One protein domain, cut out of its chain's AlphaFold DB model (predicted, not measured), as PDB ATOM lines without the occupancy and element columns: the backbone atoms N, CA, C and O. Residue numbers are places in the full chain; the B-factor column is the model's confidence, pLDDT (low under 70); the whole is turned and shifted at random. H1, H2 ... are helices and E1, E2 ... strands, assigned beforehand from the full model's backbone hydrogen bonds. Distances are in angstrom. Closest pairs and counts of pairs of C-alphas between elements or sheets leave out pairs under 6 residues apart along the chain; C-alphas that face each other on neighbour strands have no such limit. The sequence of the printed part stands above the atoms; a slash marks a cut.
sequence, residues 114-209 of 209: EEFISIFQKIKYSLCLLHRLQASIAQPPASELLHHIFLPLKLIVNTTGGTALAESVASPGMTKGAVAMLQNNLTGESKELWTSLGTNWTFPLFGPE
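Overview. This is residues 114 to 209 of the 209 residues of the protein "Epidermal growth factor receptor kinase substrate 8-like protein 1" of Oryzias melastigma (UniProt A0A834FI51). Two long helices, H1 and H2, lie side by side and run opposite ways, and four shorter helices, H3, H4, H5 and H6, cover one side of this pair. The turn from H1 to H2 sticks out at one end as residues 135 to 141, of which 137 to 139 belong to the strand E1. The printed part has 96 residues, with six named helices and one named strand in the order H1, E1, H2, H3, H4, H5, H6; the class is mostly helix, and E1 pairs with no named strand. The whole is compact, with a radius of gyration of the C-alphas of 12.6 A, and spans 36 by 29 by 24 A.

Arrangement. The hub is H1, residues 114 to 132, which touches three other helices. It touches H2, residues 142 to 159, at a shallow tilt of 16 degrees, opposite ways; their closest C-alphas, of Ile 123 and Ile 149, are 6.8 A apart. With residues 117 to 120 alone, H1 only just touches H3, residues 164 to 168, with 3 pairs of C-alphas within 8 A; the closest, of Phe 120 and Ala 166, are 6.4 A apart. With residues 127 to 132 alone, H1 touches H4, residues 176 to 185, about perpendicular at 84 degrees; the closest C-alphas, of Cys 128 and Ala 178, are 5.2 A apart. H5, residues 189 to 196, is apart from H1, but close to H2 without clearly touching it: the closest C-alphas, of Phe 150 and Ser 190, are 6.5 A apart, at a steep tilt of 61 degrees, the same way. H6, residues 199 to 202, touches H3, the closest C-alphas being those of Glu 167 and Asn 200, 6.3 A apart. H5 and H6 touch only at the corner by their link, where the closest C-alphas, of Thr 195 and Thr 202, are 6.4 A apart. Every O i to N i+4 pair is within hydrogen-bond range in H1, H3, H4 and H5, and 13 of 14 are in H2; H6 is too short for such a pair.

Along the chain. H1 begins with C-alpha 114 at (-38.244, 12.819, -18.565) and is 27.3 A long from first to last C-alpha. E1, residues 137 to 139, follows, and then H2, 26.1 A long, which ends with C-alpha 159 at (-30.862, 1.429, -22.119). H3 has five residues, H4 is 14.3 A long and H5 10.4 A. H6 ends with C-alpha 202 at (-50.828, -5.172, -18.222).

Size, cuts and confidence. The two C-alphas farthest apart, of Ser 136 and Gly 161, are 36.7 A apart. The printed part has no cut and no long link; the link from H3 to H4 is short, and the others are tight. The mean pLDDT of the printed part is 87.6, and it is under 70 at residues 138 to 139 and 206 to 209, the last of which is the chain's last residue.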
ATOM      1  N   GLU A 114     -36.971  12.272 -18.080       89.69
ATOM      2  CA  GLU A 114     -38.244  12.819 -18.565       89.69
ATOM      3  C   GLU A 114     -38.490  12.510 -20.049       89.69
ATOM      4  O   GLU A 114     -39.616  12.199 -20.442       89.69
ATOM      5  N   GLU A 115     -37.443  12.541 -20.882       91.81
ATOM      6  CA  GLU A 115     -37.557  12.156 -22.290       91.81
ATOM      7  C   GLU A 115     -37.865  10.662 -22.424       91.81
ATOM      8  O   GLU A 115     -38.731  10.294 -23.214       91.81
ATOM      9  N   PHE A 116     -37.234   9.799 -21.622       93.19
ATOM     10  CA  PHE A 116     -37.566   8.372 -21.596       93.19
ATOM     11  C   PHE A 116     -39.027   8.136 -21.204       93.19
ATOM     12  O   PHE A 116     -39.733   7.395 -21.890       93.19
ATOM     13  N   ILE A 117     -39.500   8.807 -20.148       94.12
ATOM     14  CA  ILE A 117     -40.899   8.738 -19.710       94.12
ATOM     15  C   ILE A 117     -41.827   9.170 -20.848       94.12
ATOM     16  O   ILE A 117     -42.734   8.422 -21.199       94.12
ATOM     17  N   SER A 118     -41.573  10.318 -21.481       94.31
ATOM     18  CA  SER A 118     -42.380  10.821 -22.602       94.31
ATOM     19  C   SER A 118     -42.473   9.816 -23.757       94.31
ATOM     20  O   SER A 118     -43.539   9.618 -24.343       94.31
ATOM     21  N   ILE A 119     -41.386   9.105 -24.058       95.75
ATOM     22  CA  ILE A 119     -41.387   8.082 -25.109       95.75
ATOM     23  C   ILE A 119     -42.157   6.830 -24.692       95.75
ATOM     24  O   ILE A 119     -42.936   6.311 -25.493       95.75
ATOM     25  N   PHE A 120     -42.032   6.373 -23.443       95.50
ATOM     26  CA  PHE A 120     -42.889   5.302 -22.928       95.50
ATOM     27  C   PHE A 120     -44.370   5.684 -23.007       95.50
ATOM     28  O   PHE A 120     -45.189   4.870 -23.432       95.50
ATOM     29  N   GLN A 121     -44.712   6.932 -22.681       95.06
ATOM     30  CA  GLN A 121     -46.076   7.449 -22.790       95.06
ATOM     31  C   GLN A 121     -46.592   7.406 -24.232       95.06
ATOM     32  O   GLN A 121     -47.704   6.932 -24.468       95.06
ATOM     33  N   LYS A 122     -45.777   7.843 -25.201       95.25
ATOM     34  CA  LYS A 122     -46.113   7.774 -26.631       95.25
ATOM     35  C   LYS A 122     -46.301   6.334 -27.094       95.25
ATOM     36  O   LYS A 122     -47.283   6.057 -27.770       95.25
ATOM     37  N   ILE A 123     -45.443   5.409 -26.662       95.06
ATOM     38  CA  ILE A 123     -45.587   3.977 -26.959       95.06
ATOM     39  C   ILE A 123     -46.906   3.428 -26.395       95.06
ATOM     40  O   ILE A 123     -47.667   2.806 -27.137       95.06
ATOM     41  N   LYS A 124     -47.230   3.688 -25.118       93.81
ATOM     42  CA  LYS A 124     -48.514   3.270 -24.517       93.81
ATOM     43  C   LYS A 124     -49.700   3.813 -25.306       93.81
ATOM     44  O   LYS A 124     -50.656   3.087 -25.581       93.81
ATOM     45  N   TYR A 125     -49.625   5.083 -25.689       93.81
ATOM     46  CA  TYR A 125     -50.683   5.721 -26.452       93.81
ATOM     47  C   TYR A 125     -50.837   5.113 -27.850       93.81
ATOM     48  O   TYR A 125     -51.957   4.800 -28.250       93.81
ATOM     49  N   SER A 126     -49.729   4.847 -28.549       93.94
ATOM     50  CA  SER A 126     -49.729   4.146 -29.835       93.94
ATOM     51  C   SER A 126     -50.408   2.782 -29.748       93.94
ATOM     52  O   SER A 126     -51.180   2.442 -30.636       93.94
ATOM     53  N   LEU A 127     -50.185   2.015 -28.675       92.81
ATOM     54  CA  LEU A 127     -50.856   0.723 -28.466       92.81
ATOM     55  C   LEU A 127     -52.372   0.882 -28.271       92.81
ATOM     56  O   LEU A 127     -53.151   0.076 -28.782       92.81
ATOM     57  N   CYS A 128     -52.796   1.936 -27.568       91.94
ATOM     58  CA  CYS A 128     -54.212   2.249 -27.374       91.94
ATOM     59  C   CYS A 128     -54.899   2.672 -28.680       91.94
ATOM     60  O   CYS A 128     -56.008   2.217 -28.962       91.94
ATOM     61  N   LEU A 129     -54.234   3.505 -29.484       90.25
ATOM     62  CA  LEU A 129     -54.716   3.916 -30.804       90.25
ATOM     63  C   LEU A 129     -54.749   2.743 -31.783       90.25
ATOM     64  O   LEU A 129     -55.730   2.575 -32.498       90.25
ATOM     65  N   LEU A 130     -53.721   1.891 -31.779       89.69
ATOM     66  CA  LEU A 130     -53.634   0.742 -32.678       89.69
ATOM     67  C   LEU A 130     -54.811  -0.221 -32.502       89.69
ATOM     68  O   LEU A 130     -55.333  -0.727 -33.489       89.69
ATOM     69  N   HIS A 131     -55.260  -0.436 -31.263       89.00
ATOM     70  CA  HIS A 131     -56.455  -1.234 -31.007       89.00
ATOM     71  C   HIS A 131     -57.723  -0.606 -31.612       89.00
ATOM     72  O   HIS A 131     -58.485  -1.298 -32.281       89.00
ATOM     73  N   ARG A 132     -57.935   0.704 -31.428       85.19
ATOM     74  CA  ARG A 132     -59.102   1.423 -31.982       85.19
ATOM     75  C   ARG A 132     -59.110   1.415 -33.509       85.19
ATOM     76  O   ARG A 132     -60.151   1.253 -34.133       85.19
ATOM     77  N   LEU A 133     -57.925   1.545 -34.094       83.56
ATOM     78  CA  LEU A 133     -57.701   1.600 -35.532       83.56
ATOM     79  C   LEU A 133     -57.569   0.222 -36.190       83.56
ATOM     80  O   LEU A 133     -57.395   0.145 -37.406       83.56
ATOM     81  N   GLN A 134     -57.654  -0.867 -35.423       78.38
ATOM     82  CA  GLN A 134     -57.395  -2.222 -35.910       78.38
ATOM     83  C   GLN A 134     -58.291  -2.608 -37.103       78.38
ATOM     84  O   GLN A 134     -57.860  -3.376 -37.958       78.38
ATOM     85  N   ALA A 135     -59.507  -2.054 -37.185       72.06
ATOM     86  CA  ALA A 135     -60.445  -2.273 -38.291       72.06
ATOM     87  C   ALA A 135     -60.306  -1.270 -39.459       72.06
ATOM     88  O   ALA A 135     -60.904  -1.484 -40.510       72.06
ATOM     89  N   SER A 136     -59.542  -0.186 -39.291       70.38
ATOM     90  CA  SER A 136     -59.434   0.925 -40.255       70.38
ATOM     91  C   SER A 136     -58.073   1.002 -40.959       70.38
ATOM     92  O   SER A 136     -57.940   1.672 -41.987       70.38
ATOM     93  N   ILE A 137     -57.045   0.340 -40.419       70.50
ATOM     94  CA  ILE A 137     -55.698   0.324 -41.001       70.50
ATOM     95  C   ILE A 137     -55.635  -0.698 -42.137       70.50
ATOM     96  O   ILE A 137     -55.846  -1.891 -41.932       70.50
ATOM     97  N   ALA A 138     -55.286  -0.224 -43.335       64.69
ATOM     98  CA  ALA A 138     -55.115  -1.076 -44.509       64.69
ATOM     99  C   ALA A 138     -53.768  -1.801 -44.491       64.69
ATOM    100  O   ALA A 138     -53.698  -2.990 -44.797       64.69
ATOM    101  N   GLN A 139     -52.697  -1.053 -44.201       64.06
ATOM    102  CA  GLN A 139     -51.303  -1.489 -44.261       64.06
ATOM    103  C   GLN A 139     -50.413  -0.565 -43.402       64.06
ATOM    104  O   GLN A 139     -50.604   0.658 -43.445       64.06
ATOM    105  N   PRO A 140     -49.394  -1.104 -42.708       76.62
ATOM    106  CA  PRO A 140     -49.136  -2.532 -42.462       76.62
ATOM    107  C   PRO A 140     -50.140  -3.134 -41.449       76.62
ATOM    108  O   PRO A 140     -50.811  -2.381 -40.739       76.62
ATOM    109  N   PRO A 141     -50.301  -4.471 -41.385       77.88
ATOM    110  CA  PRO A 141     -51.235  -5.107 -40.458       77.88
ATOM    111  C   PRO A 141     -50.871  -4.807 -38.998       77.88
ATOM    112  O   PRO A 141     -49.702  -4.625 -38.650       77.88
ATOM    113  N   ALA A 142     -51.872  -4.825 -38.114       77.00
ATOM    114  CA  ALA A 142     -51.684  -4.505 -36.698       77.00
ATOM    115  C   ALA A 142     -50.592  -5.356 -36.016       77.00
ATOM    116  O   ALA A 142     -49.865  -4.852 -35.165       77.00
ATOM    117  N   SER A 143     -50.417  -6.619 -36.419       80.31
ATOM    118  CA  SER A 143     -49.357  -7.504 -35.912       80.31
ATOM    119  C   SER A 143     -47.942  -7.020 -36.256       80.31
ATOM    120  O   SER A 143     -47.042  -7.102 -35.420       80.31
ATOM    121  N   GLU A 144     -47.739  -6.481 -37.456       85.81
ATOM    122  CA  GLU A 144     -46.457  -5.915 -37.883       85.81
ATOM    123  C   GLU A 144     -46.189  -4.585 -37.168       85.81
ATOM    124  O   GLU A 144     -45.089  -4.359 -36.665       85.81
ATOM    125  N   LEU A 145     -47.218  -3.749 -36.997       88.25
ATOM    126  CA  LEU A 145     -47.120  -2.521 -36.202       88.25
ATOM    127  C   LEU A 145     -46.754  -2.799 -34.744       88.25
ATOM    128  O   LEU A 145     -45.909  -2.104 -34.183       88.25
ATOM    129  N   LEU A 146     -47.320  -3.848 -34.143       89.81
ATOM    130  CA  LEU A 146     -46.907  -4.290 -32.813       89.81
ATOM    131  C   LEU A 146     -45.418  -4.633 -32.787       89.81
ATOM    132  O   LEU A 146     -44.709  -4.172 -31.896       89.81
ATOM    133  N   HIS A 147     -44.907  -5.365 -33.776       89.06
ATOM    134  CA  HIS A 147     -43.476  -5.657 -33.841       89.06
ATOM    135  C   HIS A 147     -42.630  -4.374 -33.912       89.06
ATOM    136  O   HIS A 147     -41.672  -4.219 -33.149       89.06
ATOM    137  N   HIS A 148     -43.027  -3.412 -34.748       89.75
ATOM    138  CA  HIS A 148     -42.350  -2.117 -34.866       89.75
ATOM    139  C   HIS A 148     -42.398  -1.265 -33.595       89.75
ATOM    140  O   HIS A 148     -41.481  -0.481 -33.377       89.75
ATOM    141  N   ILE A 149     -43.409  -1.433 -32.741       93.44
ATOM    142  CA  ILE A 149     -43.495  -0.766 -31.435       93.44
ATOM    143  C   ILE A 149     -42.629  -1.477 -30.387       93.44
ATOM    144  O   ILE A 149     -41.967  -0.836 -29.568       93.44
ATOM    145  N   PHE A 150     -42.600  -2.809 -30.406       93.62
ATOM    146  CA  PHE A 150     -41.888  -3.600 -29.403       93.62
ATOM    147  C   PHE A 150     -40.363  -3.584 -29.579       93.62
ATOM    148  O   PHE A 150     -39.635  -3.685 -28.591       93.62
ATOM    149  N   LEU A 151     -39.867  -3.390 -30.804       93.19
ATOM    150  CA  LEU A 151     -38.438  -3.202 -31.079       93.19
ATOM    151  C   LEU A 151     -37.823  -1.995 -30.331       93.19
ATOM    152  O   LEU A 151     -36.881  -2.203 -29.557       93.19
ATOM    153  N   PRO A 152     -38.316  -0.750 -30.502       93.31
ATOM    154  CA  PRO A 152     -37.810   0.396 -29.758       93.31
ATOM    155  C   PRO A 152     -38.098   0.267 -28.263       93.31
ATOM    156  O   PRO A 152     -37.218   0.577 -27.466       93.31
ATOM    157  N   LEU A 153     -39.254  -0.275 -27.860       95.00
ATOM    158  CA  LEU A 153     -39.567  -0.504 -26.446       95.00
ATOM    159  C   LEU A 153     -38.498  -1.365 -25.753       95.00
ATOM    160  O   LEU A 153     -37.980  -0.977 -24.706       95.00
ATOM    161  N   LYS A 154     -38.109  -2.492 -26.368       94.44
ATOM    162  CA  LYS A 154     -37.053  -3.377 -25.850       94.44
ATOM    163  C   LYS A 154     -35.715  -2.648 -25.729       94.44
ATOM    164  O   LYS A 154     -35.033  -2.785 -24.715       94.44
ATOM    165  N   LEU A 155     -35.330  -1.869 -26.744       93.06
ATOM    166  CA  LEU A 155     -34.063  -1.133 -26.708       93.06
ATOM    167  C   LEU A 155     -34.053  -0.089 -25.588       93.06
ATOM    168  O   LEU A 155     -33.055   0.042 -24.878       93.06
ATOM    169  N   ILE A 156     -35.155   0.639 -25.427       93.12
ATOM    170  CA  ILE A 156     -35.263   1.704 -24.436       93.12
ATOM    171  C   ILE A 156     -35.177   1.117 -23.023       93.12
ATOM    172  O   ILE A 156     -34.361   1.589 -22.238       93.12
ATOM    173  N   VAL A 157     -35.914   0.038 -22.738       93.75
ATOM    174  CA  VAL A 157     -35.857  -0.686 -21.452       93.75
ATOM    175  C   VAL A 157     -34.437  -1.169 -21.131       93.75
ATOM    176  O   VAL A 157     -33.960  -1.032 -20.005       93.75
ATOM    177  N   ASN A 158     -33.723  -1.698 -22.128       91.44
ATOM    178  CA  ASN A 158     -32.336  -2.126 -21.943       91.44
ATOM    179  C   ASN A 158     -31.402  -0.941 -21.657       91.44
ATOM    180  O   ASN A 158     -30.474  -1.057 -20.861       91.44
ATOM    181  N   THR A 159     -31.654   0.203 -22.293       88.31
ATOM    182  CA  THR A 159     -30.862   1.429 -22.119       88.31
ATOM    183  C   THR A 159     -31.076   2.050 -20.739       88.31
ATOM    184  O   THR A 159     -30.126   2.553 -20.146       88.31
ATOM    185  N   THR A 160     -32.295   1.979 -20.199       90.00
ATOM    186  CA  THR A 160     -32.638   2.479 -18.857       90.00
ATOM    187  C   THR A 160     -32.197   1.538 -17.733       90.00
ATOM    188  O   THR A 160     -32.436   1.827 -16.564       90.00
ATOM    189  N   GLY A 161     -31.545   0.417 -18.059       87.88
ATOM    190  CA  GLY A 161     -31.040  -0.545 -17.078       87.88
ATOM    191  C   GLY A 161     -32.106  -1.482 -16.505       87.88
ATOM    192  O   GLY A 161     -31.878  -2.081 -15.456       87.88
ATOM    193  N   GLY A 162     -33.257  -1.619 -17.169       91.50
ATOM    194  CA  GLY A 162     -34.357  -2.482 -16.741       91.50
ATOM    195  C   GLY A 162     -35.732  -1.834 -16.889       91.50
ATOM    196  O   GLY A 162     -35.878  -0.733 -17.424       91.50
ATOM    197  N   THR A 163     -36.757  -2.535 -16.404       92.88
ATOM    198  CA  THR A 163     -38.171  -2.165 -16.574       92.88
ATOM    199  C   THR A 163     -38.680  -1.150 -15.558       92.88
ATOM    200  O   THR A 163     -39.738  -0.579 -15.790       92.88
ATOM    201  N   ALA A 164     -37.938  -0.870 -14.480       93.12
ATOM    202  CA  ALA A 164     -38.402  -0.039 -13.365       93.12
ATOM    203  C   ALA A 164     -38.914   1.347 -13.801       93.12
ATOM    204  O   ALA A 164     -39.969   1.794 -13.351       93.12
ATOM    205  N   LEU A 165     -38.205   2.009 -14.726       92.19
ATOM    206  CA  LEU A 165     -38.645   3.306 -15.243       92.19
ATOM    207  C   LEU A 165     -39.940   3.168 -16.047       92.19
ATOM    208  O   LEU A 165     -40.883   3.916 -15.814       92.19
ATOM    209  N   ALA A 166     -40.013   2.187 -16.949       92.75
ATOM    210  CA  ALA A 166     -41.209   1.930 -17.744       92.75
ATOM    211  C   ALA A 166     -42.415   1.564 -16.861       92.75
ATOM    212  O   ALA A 166     -43.518   2.049 -17.101       92.75
ATOM    213  N   GLU A 167     -42.206   0.762 -15.816       93.75
ATOM    214  CA  GLU A 167     -43.231   0.356 -14.852       93.75
ATOM    215  C   GLU A 167     -43.835   1.559 -14.118       93.75
ATOM    216  O   GLU A 167     -45.045   1.593 -13.898       93.75
ATOM    217  N   SER A 168     -43.036   2.586 -13.816       92.88
ATOM    218  CA  SER A 168     -43.515   3.814 -13.162       92.88
ATOM    219  C   SER A 168     -44.470   4.659 -14.027       92.88
ATOM    220  O   SER A 168     -45.198   5.511 -13.512       92.88
ATOM    221  N   VAL A 169     -44.513   4.419 -15.344       93.56
ATOM    222  CA  VAL A 169     -45.297   5.213 -16.300       93.56
ATOM    223  C   VAL A 169     -46.777   4.825 -16.250       93.56
ATOM    224  O   VAL A 169     -47.266   3.995 -17.020       93.56
ATOM    225  N   ALA A 170     -47.523   5.454 -15.341       89.25
ATOM    226  CA  ALA A 170     -48.958   5.214 -15.163       89.25
ATOM    227  C   ALA A 170     -49.824   5.823 -16.284       89.25
ATOM    228  O   ALA A 170     -50.762   5.188 -16.762       89.25
ATOM    229  N   SER A 171     -49.486   7.029 -16.743       88.25
ATOM    230  CA  SER A 171     -50.203   7.740 -17.810       88.25
ATOM    231  C   SER A 171     -49.532   7.516 -19.171       88.25
ATOM    232  O   SER A 171     -48.317   7.384 -19.179       88.25
ATOM    233  N   PRO A 172     -50.261   7.486 -20.300       87.56
ATOM    234  CA  PRO A 172     -51.704   7.274 -20.356       87.56
ATOM    235  C   PRO A 172     -52.055   5.874 -19.834       87.56
ATOM    236  O   PRO A 172     -51.244   4.948 -19.908       87.56
ATOM    237  N   GLY A 173     -53.255   5.723 -19.276       88.06
ATOM    238  CA  GLY A 173     -53.762   4.417 -18.857       88.06
ATOM    239  C   GLY A 173     -53.964   3.498 -20.061       88.06
ATOM    240  O   GLY A 173     -54.370   3.952 -21.130       88.06
ATOM    241  N   MET A 174     -53.682   2.206 -19.895       90.19
ATOM    242  CA  MET A 174     -53.999   1.217 -20.925       90.19
ATOM    243  C   MET A 174     -55.516   1.039 -21.033       90.19
ATOM    244  O   MET A 174     -56.205   0.959 -20.015       90.19
ATOM    245  N   THR A 175     -56.043   0.933 -22.254       90.56
ATOM    246  CA  THR A 175     -57.458   0.594 -22.473       90.56
ATOM    247  C   THR A 175     -57.670  -0.919 -22.390       90.56
ATOM    248  O   THR A 175     -56.764  -1.705 -22.678       90.56
ATOM    249  N   LYS A 176     -58.885  -1.352 -22.020       89.75
ATOM    250  CA  LYS A 176     -59.241  -2.784 -21.941       89.75
ATOM    251  C   LYS A 176     -58.975  -3.510 -23.255       89.75
ATOM    252  O   LYS A 176     -58.348  -4.567 -23.266       89.75
ATOM    253  N   GLY A 177     -59.404  -2.901 -24.356       88.44
ATOM    254  CA  GLY A 177     -59.219  -3.449 -25.687       88.44
ATOM    255  C   GLY A 177     -57.752  -3.535 -26.113       88.44
ATOM    256  O   GLY A 177     -57.340  -4.553 -26.663       88.44
ATOM    257  N   ALA A 178     -56.919  -2.545 -25.765       90.44
ATOM    258  CA  ALA A 178     -55.482  -2.616 -26.032       90.44
ATOM    259  C   ALA A 178     -54.805  -3.746 -25.246       90.44
ATOM    260  O   ALA A 178     -54.016  -4.496 -25.816       90.44
ATOM    261  N   VAL A 179     -55.149  -3.923 -23.965       92.00
ATOM    262  CA  VAL A 179     -54.644  -5.047 -23.158       92.00
ATOM    263  C   VAL A 179     -55.051  -6.385 -23.779       92.00
ATOM    264  O   VAL A 179     -54.194  -7.244 -23.978       92.00
ATOM    265  N   ALA A 180     -56.323  -6.556 -24.146       91.62
ATOM    266  CA  ALA A 180     -56.807  -7.783 -24.782       91.62
ATOM    267  C   ALA A 180     -56.121  -8.048 -26.136       91.62
ATOM    268  O   ALA A 180     -55.701  -9.172 -26.418       91.62
ATOM    269  N   MET A 181     -55.934  -7.010 -26.959       91.06
ATOM    270  CA  MET A 181     -55.204  -7.103 -28.225       91.06
ATOM    271  C   MET A 181     -53.773  -7.603 -27.999       91.06
ATOM    272  O   MET A 181     -53.328  -8.512 -28.701       91.06
ATOM    273  N   LEU A 182     -53.063  -7.060 -27.007       92.06
ATOM    274  CA  LEU A 182     -51.694  -7.470 -26.687       92.06
ATOM    275  C   LEU A 182     -51.628  -8.908 -26.171       92.06
ATOM    276  O   LEU A 182     -50.757  -9.666 -26.591       92.06
ATOM    277  N   GLN A 183     -52.576  -9.320 -25.327       91.38
ATOM    278  CA  GLN A 183     -52.649 -10.697 -24.825       91.38
ATOM    279  C   GLN A 183     -52.785 -11.730 -25.949       91.38
ATOM    280  O   GLN A 183     -52.162 -12.797 -25.865       91.38
ATOM    281  N   ASN A 184     -53.570 -11.391 -26.976       89.38
ATOM    282  CA  ASN A 184     -53.900 -12.267 -28.099       89.38
ATOM    283  C   ASN A 184     -52.838 -12.266 -29.209       89.38
ATOM    284  O   ASN A 184     -52.649 -13.290 -29.855       89.38
ATOM    285  N   ASN A 185     -52.162 -11.135 -29.445       87.69
ATOM    286  CA  ASN A 185     -51.256 -10.975 -30.589       87.69
ATOM    287  C   ASN A 185     -49.766 -11.079 -30.230       87.69
ATOM    288  O   ASN A 185     -48.960 -11.386 -31.107       87.69
ATOM    289  N   LEU A 186     -49.363 -10.820 -28.979       90.25
ATOM    290  CA  LEU A 186     -47.953 -10.921 -28.595       90.25
ATOM    291  C   LEU A 186     -47.532 -12.374 -28.362       90.25
ATOM    292  O   LEU A 186     -48.221 -13.144 -27.689       90.25
ATOM    293  N   THR A 187     -46.336 -12.723 -28.837       88.50
ATOM    294  CA  THR A 187     -45.737 -14.058 -28.686       88.50
ATOM    295  C   THR A 187     -44.268 -13.980 -28.268       88.50
ATOM    296  O   THR A 187     -43.580 -13.003 -28.577       88.50
ATOM    297  N   GLY A 188     -43.775 -15.028 -27.597       90.50
ATOM    298  CA  GLY A 188     -42.364 -15.175 -27.217       90.50
ATOM    299  C   GLY A 188     -41.834 -13.994 -26.401       90.50
ATOM    300  O   GLY A 188     -42.507 -13.503 -25.494       90.50
ATOM    301  N   GLU A 189     -40.659 -13.492 -26.781       90.44
ATOM    302  CA  GLU A 189     -39.953 -12.421 -26.064       90.44
ATOM    303  C   GLU A 189     -40.763 -11.124 -25.923       90.44
ATOM    304  O   GLU A 189     -40.632 -10.414 -24.930       90.44
ATOM    305  N   SER A 190     -41.614 -10.788 -26.902       90.19
ATOM    306  CA  SER A 190     -42.403  -9.546 -26.838       90.19
ATOM    307  C   SER A 190     -43.475  -9.619 -25.747       90.19
ATOM    308  O   SER A 190     -43.737  -8.631 -25.064       90.19
ATOM    309  N   LYS A 191     -44.060 -10.807 -25.538       92.19
ATOM    310  CA  LYS A 191     -45.044 -11.047 -24.474       92.19
ATOM    311  C   LYS A 191     -44.390 -11.062 -23.095       92.19
ATOM    312  O   LYS A 191     -44.950 -10.505 -22.151       92.19
ATOM    313  N   GLU A 192     -43.210 -11.666 -22.985       94.00
ATOM    314  CA  GLU A 192     -42.413 -11.653 -21.754       94.00
ATOM    315  C   GLU A 192     -42.021 -10.225 -21.373       94.00
ATOM    316  O   GLU A 192     -42.272  -9.806 -20.241       94.00
ATOM    317  N   LEU A 193     -41.514  -9.447 -22.339       94.56
ATOM    318  CA  LEU A 193     -41.204  -8.035 -22.138       94.56
ATOM    319  C   LEU A 193     -42.439  -7.282 -21.650       94.56
ATOM    320  O   LEU A 193     -42.374  -6.667 -20.596       94.56
ATOM    321  N   TRP A 194     -43.570  -7.373 -22.351       95.06
ATOM    322  CA  TRP A 194     -44.800  -6.690 -21.944       95.06
ATOM    323  C   TRP A 194     -45.234  -7.041 -20.514       95.06
ATOM    324  O   TRP A 194     -45.556  -6.150 -19.732       95.06
ATOM    325  N   THR A 195     -45.177  -8.324 -20.148       93.56
ATOM    326  CA  THR A 195     -45.542  -8.794 -18.801       93.56
ATOM    327  C   THR A 195     -44.595  -8.236 -17.734       93.56
ATOM    328  O   THR A 195     -45.027  -7.885 -16.637       93.56
ATOM    329  N   SER A 196     -43.308  -8.096 -18.065       94.75
ATOM    330  CA  SER A 196     -42.277  -7.562 -17.166       94.75
ATOM    331  C   SER A 196     -42.369  -6.048 -16.907       94.75
ATOM    332  O   SER A 196     -41.719  -5.551 -15.991       94.75
ATOM    333  N   LEU A 197     -43.185  -5.314 -17.678       93.00
ATOM    334  CA  LEU A 197     -43.432  -3.876 -17.484       93.00
ATOM    335  C   LEU A 197     -44.429  -3.577 -16.352       93.00
ATOM    336  O   LEU A 197     -44.672  -2.413 -16.038       93.00
ATOM    337  N   GLY A 198     -45.026  -4.606 -15.749       92.06
ATOM    338  CA  GLY A 198     -45.866  -4.459 -14.567       92.06
ATOM    339  C   GLY A 198     -47.290  -3.978 -14.849       92.06
ATOM    340  O   GLY A 198     -47.813  -4.027 -15.970       92.06
ATOM    341  N   THR A 199     -47.973  -3.563 -13.783       91.25
ATOM    342  CA  THR A 199     -49.435  -3.400 -13.780       91.25
ATOM    343  C   THR A 199     -49.920  -2.233 -14.629       91.25
ATOM    344  O   THR A 199     -50.940  -2.353 -15.299       91.25
ATOM    345  N   ASN A 200     -49.147  -1.149 -14.695       90.94
ATOM    346  CA  ASN A 200     -49.465   0.035 -15.496       90.94
ATOM    347  C   ASN A 200     -49.528  -0.235 -17.015       90.94
ATOM    348  O   ASN A 200     -50.028   0.610 -17.765       90.94
ATOM    349  N   TRP A 201     -49.027  -1.392 -17.464       93.31
ATOM    350  CA  TRP A 201     -49.014  -1.842 -18.860       93.31
ATOM    351  C   TRP A 201     -49.909  -3.053 -19.121       93.31
ATOM    352  O   TRP A 201     -50.384  -3.240 -20.242       93.31
ATOM    353  N   THR A 202     -50.110  -3.893 -18.105       92.00
ATOM    354  CA  THR A 202     -50.828  -5.172 -18.222       92.00
ATOM    355  C   THR A 202     -52.267  -5.107 -17.725       92.00
ATOM    356  O   THR A 202     -53.069  -5.963 -18.096       92.00
ATOM    357  N   PHE A 203     -52.619  -4.084 -16.942       88.94
ATOM    358  CA  PHE A 203     -53.976  -3.855 -16.466       88.94
ATOM    359  C   PHE A 203     -54.547  -2.561 -17.046       88.94
ATOM    360  O   PHE A 203     -53.844  -1.550 -17.140       88.94
ATOM    361  N   PRO A 204     -55.832  -2.568 -17.427       85.88
ATOM    362  CA  PRO A 204     -56.494  -1.364 -17.885       85.88
ATOM    363  C   PRO A 204     -56.685  -0.389 -16.719       85.88
ATOM    364  O   PRO A 204     -57.202  -0.764 -15.664       85.88
ATOM    365  N   LEU A 205     -56.289   0.869 -16.918       72.81
ATOM    366  CA  LEU A 205     -56.502   1.941 -15.949       72.81
ATOM    367  C   LEU A 205     -57.642   2.819 -16.490       72.81
ATOM    368  O   LEU A 205     -57.425   3.558 -17.444       72.81
ATOM    369  N   PHE A 206     -58.822   2.716 -15.860       58.25
ATOM    370  CA  PHE A 206     -60.134   3.345 -16.157       58.25
ATOM    371  C   PHE A 206     -61.213   2.487 -16.870       58.25
ATOM    372  O   PHE A 206     -60.920   1.598 -17.665       58.25
ATOM    373  N   GLY A 207     -62.466   2.733 -16.434       46.56
ATOM    374  CA  GLY A 207     -63.719   1.949 -16.523       46.56
ATOM    375  C   GLY A 207     -64.415   1.845 -17.897       46.56
ATOM    376  O   GLY A 207     -63.707   1.833 -18.889       46.56
ATOM    377  N   PRO A 208     -65.747   1.585 -17.953       44.47
ATOM    378  CA  PRO A 208     -66.414   0.806 -19.011       44.47
ATOM    379  C   PRO A 208     -66.344   1.445 -20.406       44.47
ATOM    380  O   PRO A 208     -66.215   2.661 -20.512       44.47
ATOM    381  N   GLU A 209     -66.395   0.567 -21.417       43.75
ATOM    382  CA  GLU A 209     -66.461   0.889 -22.854       43.75
ATOM    383  C   GLU A 209     -67.601   1.846 -23.208       43.75
ATOM    384  O   GLU A 209     -68.689   1.711 -22.596       43.75
TER     385      GLU A 209